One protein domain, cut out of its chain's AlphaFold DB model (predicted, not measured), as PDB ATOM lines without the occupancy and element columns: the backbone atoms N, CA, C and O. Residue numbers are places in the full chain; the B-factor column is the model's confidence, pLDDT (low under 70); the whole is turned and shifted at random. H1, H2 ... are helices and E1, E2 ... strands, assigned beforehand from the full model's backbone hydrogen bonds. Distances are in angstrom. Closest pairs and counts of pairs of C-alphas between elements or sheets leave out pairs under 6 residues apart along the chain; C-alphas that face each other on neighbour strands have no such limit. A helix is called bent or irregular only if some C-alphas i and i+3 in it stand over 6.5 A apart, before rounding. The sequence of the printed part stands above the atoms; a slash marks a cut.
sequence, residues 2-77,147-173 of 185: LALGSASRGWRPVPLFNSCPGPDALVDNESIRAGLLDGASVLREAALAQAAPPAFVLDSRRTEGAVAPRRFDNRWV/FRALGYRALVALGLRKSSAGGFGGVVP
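AT A GLANCE: This is residues 2 to 77 and 147 to 173 of the 185 residues of an uncharacterized protein of Planctomycetes bacterium (UniProt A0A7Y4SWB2). H1 sits between a short parallel ribbon, E1 and E2, and the longer helix H2; long loops make the other end, where H3 sticks out with residues 150 to 152. The printed part has 103 residues, under half in named elements, ordered H1, E1, H2, E2, H3. The class is mixed; the whole is loose, radius of gyration of the C-alphas 16.2 A, spans 46 by 34 by 23 A.

IN THESE COORDINATES: H1, residues 2 to 7, begins at C-alpha 2 (241.622, 188.594, 249.115). E1 is residues 12 to 16, H2 30 to 45, 23.7 A long with a kink of 36 degrees near residue 38, E2 54 to 58. H3, residues 150 to 159, ends at C-alpha 159 (258.461, 175.585, 269.934); it is only just irregular, C-alphas 150 and 153 being 6.51 A apart.

HOW THE PARTS SIT: E1 and E2 are parallel, with N 14 and O 55 within hydrogen-bond range at 2.8 A. E1, H2 and E2 form a strand-helix-strand unit, parallel neighbours with a helix between, its crossover left-handed. H1 touches H2 at residues 39 to 43 alone, closest C-alphas Leu 4 and Gly 39, 6.6 A. The closest C-alphas of H1 and E1, Ala 3 and Pro 13, are 6.0 A apart. H3 is apart from H1, E1 and H2. O i to N i+4 pairs within range are 1 of 2 in H1, 10 of 12 in H2, 5 of 6 in H3.

THE WHOLE: Residues 78 to 146 are not printed; C-alphas 77 and 147 are 14.3 A apart. The link E1 to H2 is long. Residues 147 to 173 have pLDDT under 70.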
ATOM      1  N   LEU A   2     240.479 188.087 249.901       79.81
ATOM      2  CA  LEU A   2     241.622 188.594 249.115       79.81
ATOM      3  C   LEU A   2     242.216 187.563 248.135       79.81
ATOM      4  O   LEU A   2     242.461 187.885 246.977       79.81
ATOM      5  N   ALA A   3     242.374 186.310 248.575       82.56
ATOM      6  CA  ALA A   3     242.847 185.209 247.734       82.56
ATOM      7  C   ALA A   3     242.004 185.038 246.458       82.56
ATOM      8  O   ALA A   3     242.538 185.061 245.352       82.56
ATOM      9  N   LEU A   4     240.680 184.951 246.596       84.88
ATOM     10  CA  LEU A   4     239.763 184.818 245.460       84.88
ATOM     11  C   LEU A   4     239.718 186.091 244.606       84.88
ATOM     12  O   LEU A   4     239.705 186.012 243.382       84.88
ATOM     13  N   GLY A   5     239.802 187.266 245.235       85.56
ATOM     14  CA  GLY A   5     239.896 188.543 244.525       85.56
ATOM     15  C   GLY A   5     241.192 188.728 243.725       85.56
ATOM     16  O   GLY A   5     241.247 189.602 242.861       85.56
ATOM     17  N   SER A   6     242.241 187.945 243.995       88.00
ATOM     18  CA  SER A   6     243.443 187.920 243.151       88.00
ATOM     19  C   SER A   6     243.233 187.076 241.888       88.00
ATOM     20  O   SER A   6     243.710 187.452 240.818       88.00
ATOM     21  N   ALA A   7     242.425 186.014 241.975       90.00
ATOM     22  CA  ALA A   7     242.073 185.177 240.830       90.00
ATOM     23  C   ALA A   7     241.262 185.939 239.782       90.00
ATOM     24  O   ALA A   7     241.599 185.901 238.603       90.00
ATOM     25  N   SER A   8     240.273 186.733 240.200       86.56
ATOM     26  CA  SER A   8     239.525 187.595 239.271       86.56
ATOM     27  C   SER A   8     240.389 188.667 238.591       86.56
ATOM     28  O   SER A   8     239.990 189.227 237.575       86.56
ATOM     29  N   ARG A   9     241.589 188.936 239.119       88.25
ATOM     30  CA  ARG A   9     242.591 189.848 238.545       88.25
ATOM     31  C   ARG A   9     243.698 189.117 237.772       88.25
ATOM     32  O   ARG A   9     244.701 189.728 237.412       88.25
ATOM     33  N   GLY A  10     243.534 187.817 237.522       91.00
ATOM     34  CA  GLY A  10     244.451 187.007 236.719       91.00
ATOM     35  C   GLY A  10     245.682 186.489 237.465       91.00
ATOM     36  O   GLY A  10     246.627 186.038 236.822       91.00
ATOM     37  N   TRP A  11     245.711 186.547 238.800       93.50
ATOM     38  CA  TRP A  11     246.783 185.953 239.605       93.50
ATOM     39  C   TRP A  11     246.352 184.590 240.124       93.50
ATOM     40  O   TRP A  11     245.207 184.405 240.512       93.50
ATOM     41  N   ARG A  12     247.265 183.621 240.158       93.25
ATOM     42  CA  ARG A  12     246.968 182.260 240.607       93.25
ATOM     43  C   ARG A  12     247.187 182.132 242.110       93.25
ATOM     44  O   ARG A  12     248.347 182.146 242.526       93.25
ATOM     45  N   PRO A  13     246.138 181.955 242.932       93.50
ATOM     46  CA  PRO A  13     246.331 181.759 244.360       93.50
ATOM     47  C   PRO A  13     247.083 180.457 244.619       93.50
ATOM     48  O   PRO A  13     246.740 179.408 244.076       93.50
ATOM     49  N   VAL A  14     248.107 180.535 245.463       92.50
ATOM     50  CA  VAL A  14     248.888 179.400 245.952       92.50
ATOM     51  C   VAL A  14     248.719 179.368 247.472       92.50
ATOM     52  O   VAL A  14     249.376 180.147 248.169       92.50
ATOM     53  N   PRO A  15     247.799 178.538 247.994       90.38
ATOM     54  CA  PRO A  15     247.563 178.408 249.426       90.38
ATOM     55  C   PRO A  15     248.815 177.928 250.166       90.38
ATOM     56  O   PRO A  15     249.349 176.865 249.863       90.38
ATOM     57  N   LEU A  16     249.260 178.704 251.151       90.62
ATOM     58  CA  LEU A  16     250.334 178.374 252.081       90.62
ATOM     59  C   LEU A  16     249.815 178.653 253.494       90.62
ATOM     60  O   LEU A  16     250.004 179.743 254.027       90.62
ATOM     61  N   PHE A  17     249.115 177.697 254.098       85.06
ATOM     62  CA  PHE A  17     248.637 177.800 255.478       85.06
ATOM     63  C   PHE A  17     248.475 176.422 256.120       85.06
ATOM     64  O   PHE A  17     248.299 175.416 255.433       85.06
ATOM     65  N   ASN A  18     248.516 176.387 257.455       82.38
ATOM     66  CA  ASN A  18     248.232 175.192 258.234       82.38
ATOM     67  C   ASN A  18     246.729 175.095 258.524       82.38
ATOM     68  O   ASN A  18     246.175 175.932 259.233       82.38
ATOM     69  N   SER A  19     246.072 174.061 258.005       76.19
ATOM     70  CA  SER A  19     244.657 173.769 258.264       76.19
ATOM     71  C   SER A  19     244.459 172.590 259.221       76.19
ATOM     72  O   SER A  19     243.368 172.026 259.276       76.19
ATOM     73  N   CYS A  20     245.500 172.201 259.972       79.81
ATOM     74  CA  CYS A  20     245.422 171.085 260.909       79.81
ATOM     75  C   CYS A  20     244.314 171.335 261.953       79.81
ATOM     76  O   CYS A  20     244.397 172.323 262.696       79.81
ATOM     77  N   PRO A  21     243.266 170.491 261.997       78.44
ATOM     78  CA  PRO A  21     242.191 170.633 262.964       78.44
ATOM     79  C   PRO A  21     242.621 170.061 264.316       78.44
ATOM     80  O   PRO A  21     243.430 169.135 264.392       78.44
ATOM     81  N   GLY A  22     242.024 170.565 265.388       79.56
ATOM     82  CA  GLY A  22     242.176 169.987 266.713       79.56
ATOM     83  C   GLY A  22     241.228 170.623 267.726       79.56
ATOM     84  O   GLY A  22     240.668 171.687 267.456       79.56
ATOM     85  N   PRO A  23     241.011 169.965 268.875       80.44
ATOM     86  CA  PRO A  23     240.131 170.478 269.918       80.44
ATOM     87  C   PRO A  23     240.716 171.757 270.527       80.44
ATOM     88  O   PRO A  23     241.898 171.780 270.864       80.44
ATOM     89  N   ASP A  24     239.892 172.799 270.680       85.75
ATOM     90  CA  ASP A  24     240.304 174.102 271.237       85.75
ATOM     91  C   ASP A  24     241.639 174.603 270.640       85.75
ATOM     92  O   ASP A  24     242.651 174.798 271.326       85.75
ATOM     93  N   ALA A  25     241.655 174.720 269.310       87.44
ATOM     94  CA  ALA A  25     242.821 175.160 268.560       87.44
ATOM     95  C   ALA A  25     243.215 176.610 268.891       87.44
ATOM     96  O   ALA A  25     242.362 177.479 269.077       87.44
ATOM     97  N   LEU A  26     244.525 176.879 268.944       88.00
ATOM     98  CA  LEU A  26     245.053 178.219 269.225       88.00
ATOM     99  C   LEU A  26     244.708 179.225 268.122       88.00
ATOM    100  O   LEU A  26     244.362 180.366 268.421       88.00
ATOM    101  N   VAL A  27     244.817 178.798 266.865       88.44
ATOM    102  CA  VAL A  27     244.471 179.583 265.682       88.44
ATOM    103  C   VAL A  27     243.161 179.046 265.126       88.44
ATOM    104  O   VAL A  27     243.080 177.893 264.706       88.44
ATOM    105  N   ASP A  28     242.131 179.882 265.099       86.75
ATOM    106  CA  ASP A  28     240.886 179.539 264.421       86.75
ATOM    107  C   ASP A  28     241.117 179.508 262.899       86.75
ATOM    108  O   ASP A  28     241.423 180.525 262.271       86.75
ATOM    109  N   ASN A  29     240.986 178.321 262.312       86.19
ATOM    110  CA  ASN A  29     241.155 178.088 260.883       86.19
ATOM    111  C   ASN A  29     239.844 177.698 260.184       86.19
ATOM    112  O   ASN A  29     239.876 177.345 259.003       86.19
ATOM    113  N   GLU A  30     238.693 177.792 260.860       85.12
ATOM    114  CA  GLU A  30     237.423 177.327 260.296       85.12
ATOM    115  C   GLU A  30     237.024 178.156 259.074       85.12
ATOM    116  O   GLU A  30     236.677 177.611 258.026       85.12
ATOM    117  N   SER A  31     237.201 179.476 259.153       83.75
ATOM    118  CA  SER A  31     236.959 180.381 258.023       83.75
ATOM    119  C   SER A  31     237.859 180.091 256.814       83.75
ATOM    120  O   SER A  31     237.434 180.253 255.671       83.75
ATOM    121  N   ILE A  32     239.089 179.616 257.040       86.19
ATOM    122  CA  ILE A  32     240.018 179.223 255.972       86.19
ATOM    123  C   ILE A  32     239.566 177.908 255.333       86.19
ATOM    124  O   ILE A  32     239.594 177.782 254.108       86.19
ATOM    125  N   ARG A  33     239.126 176.935 256.140       85.75
ATOM    126  CA  ARG A  33     238.601 175.651 255.653       85.75
ATOM    127  C   ARG A  33     237.330 175.845 254.829       85.75
ATOM    128  O   ARG A  33     237.259 175.322 253.719       85.75
ATOM    129  N   ALA A  34     236.381 176.632 255.330       85.19
ATOM    130  CA  ALA A  34     235.175 176.997 254.592       85.19
ATOM    131  C   ALA A  34     235.531 177.723 253.283       85.19
ATOM    132  O   ALA A  34     235.122 177.306 252.203       85.19
ATOM    133  N   GLY A  35     236.415 178.725 253.354       85.75
ATOM    134  CA  GLY A  35     236.855 179.478 252.180       85.75
ATOM    135  C   GLY A  35     237.604 178.650 251.129       85.75
ATOM    136  O   GLY A  35     237.586 179.015 249.955       85.75
ATOM    137  N   LEU A  36     238.255 177.545 251.508       85.62
ATOM    138  CA  LEU A  36     238.854 176.604 250.557       85.62
ATOM    139  C   LEU A  36     237.802 175.821 249.770       85.62
ATOM    140  O   LEU A  36     237.981 175.618 248.569       85.62
ATOM    141  N   LEU A  37     236.733 175.385 250.439       85.00
ATOM    142  CA  LEU A  37     235.629 174.671 249.799       85.00
ATOM    143  C   LEU A  37     234.895 175.598 248.828       85.00
ATOM    144  O   LEU A  37     234.787 175.284 247.644       85.00
ATOM    145  N   ASP A  38     234.499 176.778 249.307       83.88
ATOM    146  CA  ASP A  38     233.783 177.770 248.501       83.88
ATOM    147  C   ASP A  38     234.667 178.342 247.387       83.88
ATOM    148  O   ASP A  38     234.220 178.622 246.278       83.88
ATOM    149  N   GLY A  39     235.961 178.499 247.659       86.62
ATOM    150  CA  GLY A  39     236.916 179.036 246.704       86.62
ATOM    151  C   GLY A  39     237.202 178.111 245.525       86.62
ATOM    152  O   GLY A  39     237.581 178.593 244.457       86.62
ATOM    153  N   ALA A  40     237.025 176.798 245.683       85.69
ATOM    154  CA  ALA A  40     237.343 175.832 244.636       85.69
ATOM    155  C   ALA A  40     236.465 176.011 243.385       85.69
ATOM    156  O   ALA A  40     236.975 175.932 242.265       85.69
ATOM    157  N   SER A  41     235.169 176.294 243.556       84.06
ATOM    158  CA  SER A  41     234.257 176.582 242.438       84.06
ATOM    159  C   SER A  41     234.636 177.888 241.739       84.06
ATOM    160  O   SER A  41     234.820 177.899 240.523       84.06
ATOM    161  N   VAL A  42     234.876 178.947 242.515       85.12
ATOM    162  CA  VAL A  42     235.278 180.268 242.007       85.12
ATOM    163  C   VAL A  42     236.566 180.184 241.184       85.12
ATOM    164  O   VAL A  42     236.663 180.761 240.104       85.12
ATOM    165  N   LEU A  43     237.568 179.436 241.658       86.44
ATOM    166  CA  LEU A  43     238.835 179.274 240.940       86.44
ATOM    167  C   LEU A  43     238.697 178.464 239.653       86.44
ATOM    168  O   LEU A  43     239.411 178.736 238.687       86.44
ATOM    169  N   ARG A  44     237.788 177.484 239.628       85.44
ATOM    170  CA  ARG A  44     237.483 176.712 238.418       85.44
ATOM    171  C   ARG A  44     236.861 177.601 237.340       85.44
ATOM    172  O   ARG A  44     237.201 177.457 236.171       85.44
ATOM    173  N   GLU A  45     235.995 178.527 237.736       86.50
ATOM    174  CA  GLU A  45     235.304 179.452 236.831       86.50
ATOM    175  C   GLU A  45     236.190 180.616 236.369       86.50
ATOM    176  O   GLU A  45     236.016 181.117 235.263       86.50
ATOM    177  N   ALA A  46     237.195 181.005 237.161       86.06
ATOM    178  CA  ALA A  46     238.107 182.106 236.837       86.06
ATOM    179  C   ALA A  46     238.997 181.868 235.595       86.06
ATOM    180  O   ALA A  46     239.689 182.795 235.177       86.06
ATOM    181  N   ALA A  47     239.020 180.650 235.032       85.44
ATOM    182  CA  ALA A  47     239.723 180.298 233.789       85.44
ATOM    183  C   ALA A  47     241.165 180.848 233.698       85.44
ATOM    184  O   ALA A  47     241.609 181.348 232.664       85.44
ATOM    185  N   LEU A  48     241.908 180.769 234.809       89.69
ATOM    186  CA  LEU A  48     243.232 181.375 234.931       89.69
ATOM    187  C   LEU A  48     244.211 180.828 233.891       89.69
ATOM    188  O   LEU A  48     244.423 179.614 233.796       89.69
ATOM    189  N   ALA A  49     244.909 181.738 233.206       90.38
ATOM    190  CA  ALA A  49     245.991 181.385 232.299       90.38
ATOM    191  C   ALA A  49     247.012 180.465 232.989       90.38
ATOM    192  O   ALA A  49     247.328 180.616 234.177       90.38
ATOM    193  N   GLN A  50     247.573 179.513 232.242       87.56
ATOM    194  CA  GLN A  50     248.596 178.610 232.777       87.56
ATOM    195  C   GLN A  50     249.826 179.384 233.284       87.56
ATOM    196  O   GLN A  50     250.408 179.014 234.299       87.56
ATOM    197  N   ALA A  51     250.157 180.496 232.622       88.81
ATOM    198  CA  ALA A  51     251.252 181.397 232.975       88.81
ATOM    199  C   ALA A  51     250.865 182.511 233.973       88.81
ATOM    200  O   ALA A  51     251.651 183.432 234.183       88.81
ATOM    201  N   ALA A  52     249.669 182.460 234.576       91.88
ATOM    202  CA  ALA A  52     249.245 183.441 235.574       91.88
ATOM    203  C   ALA A  52     250.267 183.531 236.729       91.88
ATOM    204  O   ALA A  52     250.647 182.488 237.278       91.88
ATOM    205  N   PRO A  53     250.708 184.742 237.122       94.19
ATOM    206  CA  PRO A  53     251.685 184.902 238.192       94.19
ATOM    207  C   PRO A  53     251.122 184.387 239.526       94.19
ATOM    208  O   PRO A  53     249.917 184.501 239.771       94.19
ATOM    209  N   PRO A  54     251.964 183.814 240.404       95.38
ATOM    210  CA  PRO A  54     251.503 183.256 241.667       95.38
ATOM    211  C   PRO A  54     251.164 184.354 242.684       95.38
ATOM    212  O   PRO A  54     251.922 185.304 242.868       95.38
ATOM    213  N   ALA A  55     250.069 184.160 243.412       95.62
ATOM    214  CA  ALA A  55     249.711 184.901 244.614       95.62
ATOM    215  C   ALA A  55     249.810 183.956 245.817       95.62
ATOM    216  O   ALA A  55     248.914 183.151 246.056       95.62
ATOM    217  N   PHE A  56     250.912 184.014 246.565       95.56
ATOM    218  CA  PHE A  56     251.090 183.179 247.755       95.56
ATOM    219  C   PHE A  56     250.189 183.675 248.887       95.56
ATOM    220  O   PHE A  56     250.338 184.805 249.351       95.56
ATOM    221  N   VAL A  57     249.253 182.836 249.328       93.50
ATOM    222  CA  VAL A  57     248.238 183.207 250.320       93.50
ATOM    223  C   VAL A  57     248.605 182.603 251.663       93.50
ATOM    224  O   VAL A  57     248.609 181.384 251.804       93.50
ATOM    225  N   LEU A  58     248.868 183.459 252.648       93.19
ATOM    226  CA  LEU A  58     249.160 183.061 254.020       93.19
ATOM    227  C   LEU A  58     248.013 183.448 254.952       93.19
ATOM    228  O   LEU A  58     247.372 184.478 254.758       93.19
ATOM    229  N   ASP A  59     247.827 182.673 256.019       91.50
ATOM    230  CA  ASP A  59     247.025 183.105 257.163       91.50
ATOM    231  C   ASP A  59     247.779 184.194 257.948       91.50
ATOM    232  O   ASP A  59     248.936 184.006 258.352       91.50
ATOM    233  N   SER A  60     247.140 185.346 258.153       90.56
ATOM    234  CA  SER A  60     247.697 186.467 258.914       90.56
ATOM    235  C   SER A  60     247.825 186.145 260.404       90.56
ATOM    236  O   SER A  60     248.757 186.644 261.038       90.56
ATOM    237  N   ARG A  61     246.972 185.257 260.934       89.62
ATOM    238  CA  ARG A  61     246.921 184.858 262.348       89.62
ATOM    239  C   ARG A  61     247.793 183.647 262.682       89.62
ATOM    240  O   ARG A  61     247.911 183.283 263.845       89.62
ATOM    241  N   ARG A  62     248.483 183.055 261.699       90.38
ATOM    242  CA  ARG A  62     249.234 181.782 261.828       90.38
ATOM    243  C   ARG A  62     250.229 181.691 262.994       90.38
ATOM    244  O   ARG A  62     250.585 180.596 263.409       90.38
ATOM    245  N   THR A  63     250.722 182.823 263.492       88.38
ATOM    246  CA  THR A  63     251.704 182.902 264.593       88.38
ATOM    247  C   THR A  63     251.101 183.385 265.911       88.38
ATOM    248  O   THR A  63     251.823 183.541 266.893       88.38
ATOM    249  N   GLU A  64     249.799 183.650 265.936       86.94
ATOM    250  CA  GLU A  64     249.088 184.212 267.077       86.94
ATOM    251  C   GLU A  64     248.606 183.116 268.031       86.94
ATOM    252  O   GLU A  64     248.572 181.935 267.692       86.94
ATOM    253  N   GLY A  65     248.245 183.515 269.249       83.38
ATOM    254  CA  GLY A  65     247.802 182.604 270.297       83.38
ATOM    255  C   GLY A  65     248.903 182.264 271.302       83.38
ATOM    256  O   GLY A  65     250.050 181.959 270.957       83.38
ATOM    257  N   ALA A  66     248.528 182.324 272.579       82.69
ATOM    258  CA  ALA A  66     249.372 181.907 273.687       82.69
ATOM    259  C   ALA A  66     249.242 180.396 273.902       82.69
ATOM    260  O   ALA A  66     248.134 179.857 273.972       82.69
ATOM    261  N   VAL A  67     250.382 179.720 274.034       81.38
ATOM    262  CA  VAL A  67     250.428 178.293 274.362       81.38
ATOM    263  C   VAL A  67     249.861 178.098 275.763       81.38
ATOM    264  O   VAL A  67     250.347 178.705 276.714       81.38
ATOM    265  N   ALA A  68     248.858 177.230 275.893       79.00
ATOM    266  CA  ALA A  68     248.271 176.871 277.178       79.00
ATOM    267  C   ALA A  68     248.010 175.357 277.251       79.00
ATOM    268  O   ALA A  68     247.707 174.748 276.222       79.00
ATOM    269  N   PRO A  69     248.116 174.736 278.445       83.31
ATOM    270  CA  PRO A  69     247.863 173.309 278.625       83.31
ATOM    271  C   PRO A  69     246.494 172.879 278.094       83.31
ATOM    272  O   PRO A  69     245.511 173.595 278.264       83.31
ATOM    273  N   ARG A  70     246.425 171.676 277.511       81.62
ATOM    274  CA  ARG A  70     245.225 171.048 276.924       81.62
ATOM    275  C   ARG A  70     244.663 171.710 275.659       81.62
ATOM    276  O   ARG A  70     243.793 171.109 275.038       81.62
ATOM    277  N   ARG A  71     245.181 172.866 275.236       84.94
ATOM    278  CA  ARG A  71     244.838 173.474 273.940       84.94
ATOM    279  C   ARG A  71     245.597 172.804 272.799       84.94
ATOM    280  O   ARG A  71     246.665 172.221 273.018       84.94
ATOM    281  N   PHE A  72     245.077 172.900 271.581       86.00
ATOM    282  CA  PHE A  72     245.743 172.373 270.392       86.00
ATOM    283  C   PHE A  72     246.586 173.454 269.704       86.00
ATOM    284  O   PHE A  72     246.057 174.427 269.170       86.00
ATOM    285  N   ASP A  73     247.911 173.289 269.704       86.00
ATOM    286  CA  ASP A  73     248.819 174.226 269.037       86.00
ATOM    287  C   ASP A  73     248.896 173.913 267.540       86.00
ATOM    288  O   ASP A  73     249.640 173.028 267.117       86.00
ATOM    289  N   ASN A  74     248.107 174.640 266.750       87.75
ATOM    290  CA  ASN A  74     248.118 174.613 265.288       87.75
ATOM    291  C   ASN A  74     248.801 175.840 264.667       87.75
ATOM    292  O   ASN A  74     248.654 176.080 263.464       87.75
ATOM    293  N   ARG A  75     249.565 176.606 265.456       89.00
ATOM    294  CA  ARG A  75     250.360 177.711 264.922       89.00
ATOM    295  C   ARG A  75     251.371 177.188 263.913       89.00
ATOM    296  O   ARG A  75     251.834 176.047 263.968       89.00
ATOM    297  N   TRP A  76     251.733 178.054 262.985       87.00
ATOM    298  CA  TRP A  76     252.633 177.722 261.903       87.00
ATOM    299  C   TRP A  76     253.471 178.927 261.505       87.00
ATOM    300  O   TRP A  76     253.027 180.074 261.556       87.00
ATOM    301  N   VAL A  77     254.703 178.653 261.093       88.56
ATOM    302  CA  VAL A  77     255.591 179.645 260.497       88.56
ATOM    303  C   VAL A  77     256.003 179.169 259.125       88.56
ATOM    304  O   VAL A  77     256.121 177.965 258.888       88.56
ATOM    305  N   PHE A 147     268.950 184.961 261.160       67.56
ATOM    306  CA  PHE A 147     268.919 184.738 259.709       67.56
ATOM    307  C   PHE A 147     270.064 183.819 259.239       67.56
ATOM    308  O   PHE A 147     271.230 184.108 259.494       67.56
ATOM    309  N   ARG A 148     269.719 182.737 258.518       64.06
ATOM    310  CA  ARG A 148     270.617 181.642 258.068       64.06
ATOM    311  C   ARG A 148     271.216 180.763 259.176       64.06
ATOM    312  O   ARG A 148     271.981 179.862 258.850       64.06
ATOM    313  N   ALA A 149     270.850 180.942 260.444       63.38
ATOM    314  CA  ALA A 149     271.281 180.012 261.481       63.38
ATOM    315  C   ALA A 149     270.629 178.637 261.248       63.38
ATOM    316  O   ALA A 149     269.399 178.540 261.220       63.38
ATOM    317  N   LEU A 150     271.434 177.572 261.127       55.09
ATOM    318  CA  LEU A 150     270.932 176.189 261.042       55.09
ATOM    319  C   LEU A 150     270.000 175.846 262.222       55.09
ATOM    320  O   LEU A 150     269.025 175.115 262.055       55.09
ATOM    321  N   GLY A 151     270.235 176.456 263.389       51.22
ATOM    322  CA  GLY A 151     269.430 176.277 264.595       51.22
ATOM    323  C   GLY A 151     268.065 176.975 264.599       51.22
ATOM    324  O   GLY A 151     267.234 176.608 265.418       51.22
ATOM    325  N   TYR A 152     267.770 177.935 263.708       58.50
ATOM    326  CA  TYR A 152     266.454 178.602 263.698       58.50
ATOM    327  C   TYR A 152     265.322 177.602 263.430       58.50
ATOM    328  O   TYR A 152     264.315 177.606 264.128       58.50
ATOM    329  N   ARG A 153     265.525 176.671 262.487       61.31
ATOM    330  CA  ARG A 153     264.559 175.596 262.213       61.31
ATOM    331  C   ARG A 153     264.424 174.626 263.379       61.31
ATOM    332  O   ARG A 153     263.312 174.208 263.667       61.31
ATOM    333  N   ALA A 154     265.532 174.281 264.035       54.69
ATOM    334  CA  ALA A 154     265.518 173.402 265.200       54.69
ATOM    335  C   ALA A 154     264.787 174.057 266.386       54.69
ATOM    336  O   ALA A 154     263.947 173.422 267.004       54.69
ATOM    337  N   LEU A 155     265.022 175.346 266.643       56.94
ATOM    338  CA  LEU A 155     264.376 176.110 267.715       56.94
ATOM    339  C   LEU A 155     262.887 176.344 267.453       56.94
ATOM    340  O   LEU A 155     262.074 176.191 268.358       56.94
ATOM    341  N   VAL A 156     262.512 176.652 266.211       59.31
ATOM    342  CA  VAL A 156     261.100 176.721 265.821       59.31
ATOM    343  C   VAL A 156     260.440 175.343 265.922       59.31
ATOM    344  O   VAL A 156     259.325 175.247 266.413       59.31
ATOM    345  N   ALA A 157     261.123 174.265 265.528       58.03
ATOM    346  CA  ALA A 157     260.614 172.899 265.681       58.03
ATOM    347  C   ALA A 157     260.533 172.429 267.147       58.03
ATOM    348  O   ALA A 157     259.790 171.498 267.429       58.03
ATOM    349  N   LEU A 158     261.276 173.052 268.068       52.38
ATOM    350  CA  LEU A 158     261.149 172.830 269.513       52.38
ATOM    351  C   LEU A 158     259.960 173.607 270.108       52.38
ATOM    352  O   LEU A 158     259.380 173.162 271.094       52.38
ATOM    353  N   GLY A 159     259.592 174.746 269.511       54.62
ATOM    354  CA  GLY A 159     258.461 175.585 269.934       54.62
ATOM    355  C   GLY A 159     257.129 175.302 269.228       54.62
ATOM    356  O   GLY A 159     256.093 175.756 269.708       54.62
ATOM    357  N   LEU A 160     257.143 174.569 268.113       57.59
ATOM    358  CA  LEU A 160     255.960 174.116 267.381       57.59
ATOM    359  C   LEU A 160     255.876 172.592 267.458       57.59
ATOM    360  O   LEU A 160     256.816 171.894 267.075       57.59
ATOM    361  N   ARG A 161     254.747 172.053 267.925       59.38
ATOM    362  CA  ARG A 161     254.565 170.598 267.983       59.38
ATOM    363  C   ARG A 161     254.380 170.032 266.584       59.38
ATOM    364  O   ARG A 161     253.512 170.482 265.844       59.38
ATOM    365  N   LYS A 162     255.189 169.037 266.225       50.66
ATOM    366  CA  LYS A 162     254.989 168.256 265.002       50.66
ATOM    367  C   LYS A 162     253.944 167.172 265.246       50.66
ATOM    368  O   LYS A 162     254.020 166.477 266.258       50.66
ATOM    369  N   SER A 163     253.010 167.012 264.318       51.53
ATOM    370  CA  SER A 163     252.108 165.864 264.307       51.53
ATOM    371  C   SER A 163     252.849 164.625 263.794       51.53
ATOM    372  O   SER A 163     253.817 164.730 263.033       51.53
ATOM    373  N   SER A 164     252.385 163.433 264.173       44.78
ATOM    374  CA  SER A 164     252.925 162.154 263.681       44.78
ATOM    375  C   SER A 164     252.797 161.981 262.159       44.78
ATOM    376  O   SER A 164     253.508 161.166 261.582       44.78
ATOM    377  N   ALA A 165     251.949 162.780 261.501       43.12
ATOM    378  CA  ALA A 165     251.740 162.784 260.052       43.12
ATOM    379  C   ALA A 165     252.674 163.745 259.281       43.12
ATOM    380  O   ALA A 165     252.486 163.955 258.086       43.12
ATOM    381  N   GLY A 166     253.673 164.349 259.939       38.31
ATOM    382  CA  GLY A 166     254.688 165.184 259.278       38.31
ATOM    383  C   GLY A 166     254.338 166.672 259.130       38.31
ATOM    384  O   GLY A 166     255.095 167.405 258.496       38.31
ATOM    385  N   GLY A 167     253.235 167.133 259.735       54.16
ATOM    386  CA  GLY A 167     252.829 168.546 259.800       54.16
ATOM    387  C   GLY A 167     253.081 169.191 261.170       54.16
ATOM    388  O   GLY A 167     253.693 168.586 262.049       54.16
ATOM    389  N   PHE A 168     252.589 170.418 261.369       56.81
ATOM    390  CA  PHE A 168     252.538 171.079 262.680       56.81
ATOM    391  C   PHE A 168     251.132 170.946 263.278       56.81
ATOM    392  O   PHE A 168     250.143 171.171 262.581       56.81
ATOM    393  N   GLY A 169     251.043 170.564 264.549       56.25
ATOM    394  CA  GLY A 169     249.787 170.301 265.246       56.25
ATOM    395  C   GLY A 169     249.967 169.317 266.399       56.25
ATOM    396  O   GLY A 169     250.448 168.201 266.194       56.25
ATOM    397  N   GLY A 170     249.565 169.701 267.611       65.38
ATOM    398  CA  GLY A 170     249.523 168.786 268.751       65.38
ATOM    399  C   GLY A 170     248.899 169.399 270.002       65.38
ATOM    400  O   GLY A 170     248.989 170.603 270.229       65.38
ATOM    401  N   VAL A 171     248.293 168.556 270.843       69.69
ATOM    402  CA  VAL A 171     247.765 168.977 272.151       69.69
ATOM    403  C   VAL A 171     248.928 169.341 273.070       69.69
ATOM    404  O   VAL A 171     249.897 168.585 273.177       69.69
ATOM    405  N   VAL A 172     248.849 170.491 273.734       69.00
ATOM    406  CA  VAL A 172     249.823 170.918 274.746       69.00
ATOM    407  C   VAL A 172     249.621 170.057 276.000       69.00
ATOM    408  O   VAL A 172     248.504 169.996 276.519       69.00
ATOM    409  N   PRO A 173     250.658 169.366 276.504       63.59
ATOM    410  CA  PRO A 173     250.500 168.461 277.626       63.59
ATOM    411  C   PRO A 173     250.267 169.280 278.904       63.59
ATOM    412  O   PRO A 173     250.691 170.440 278.979       63.59
TER     413      PRO A 173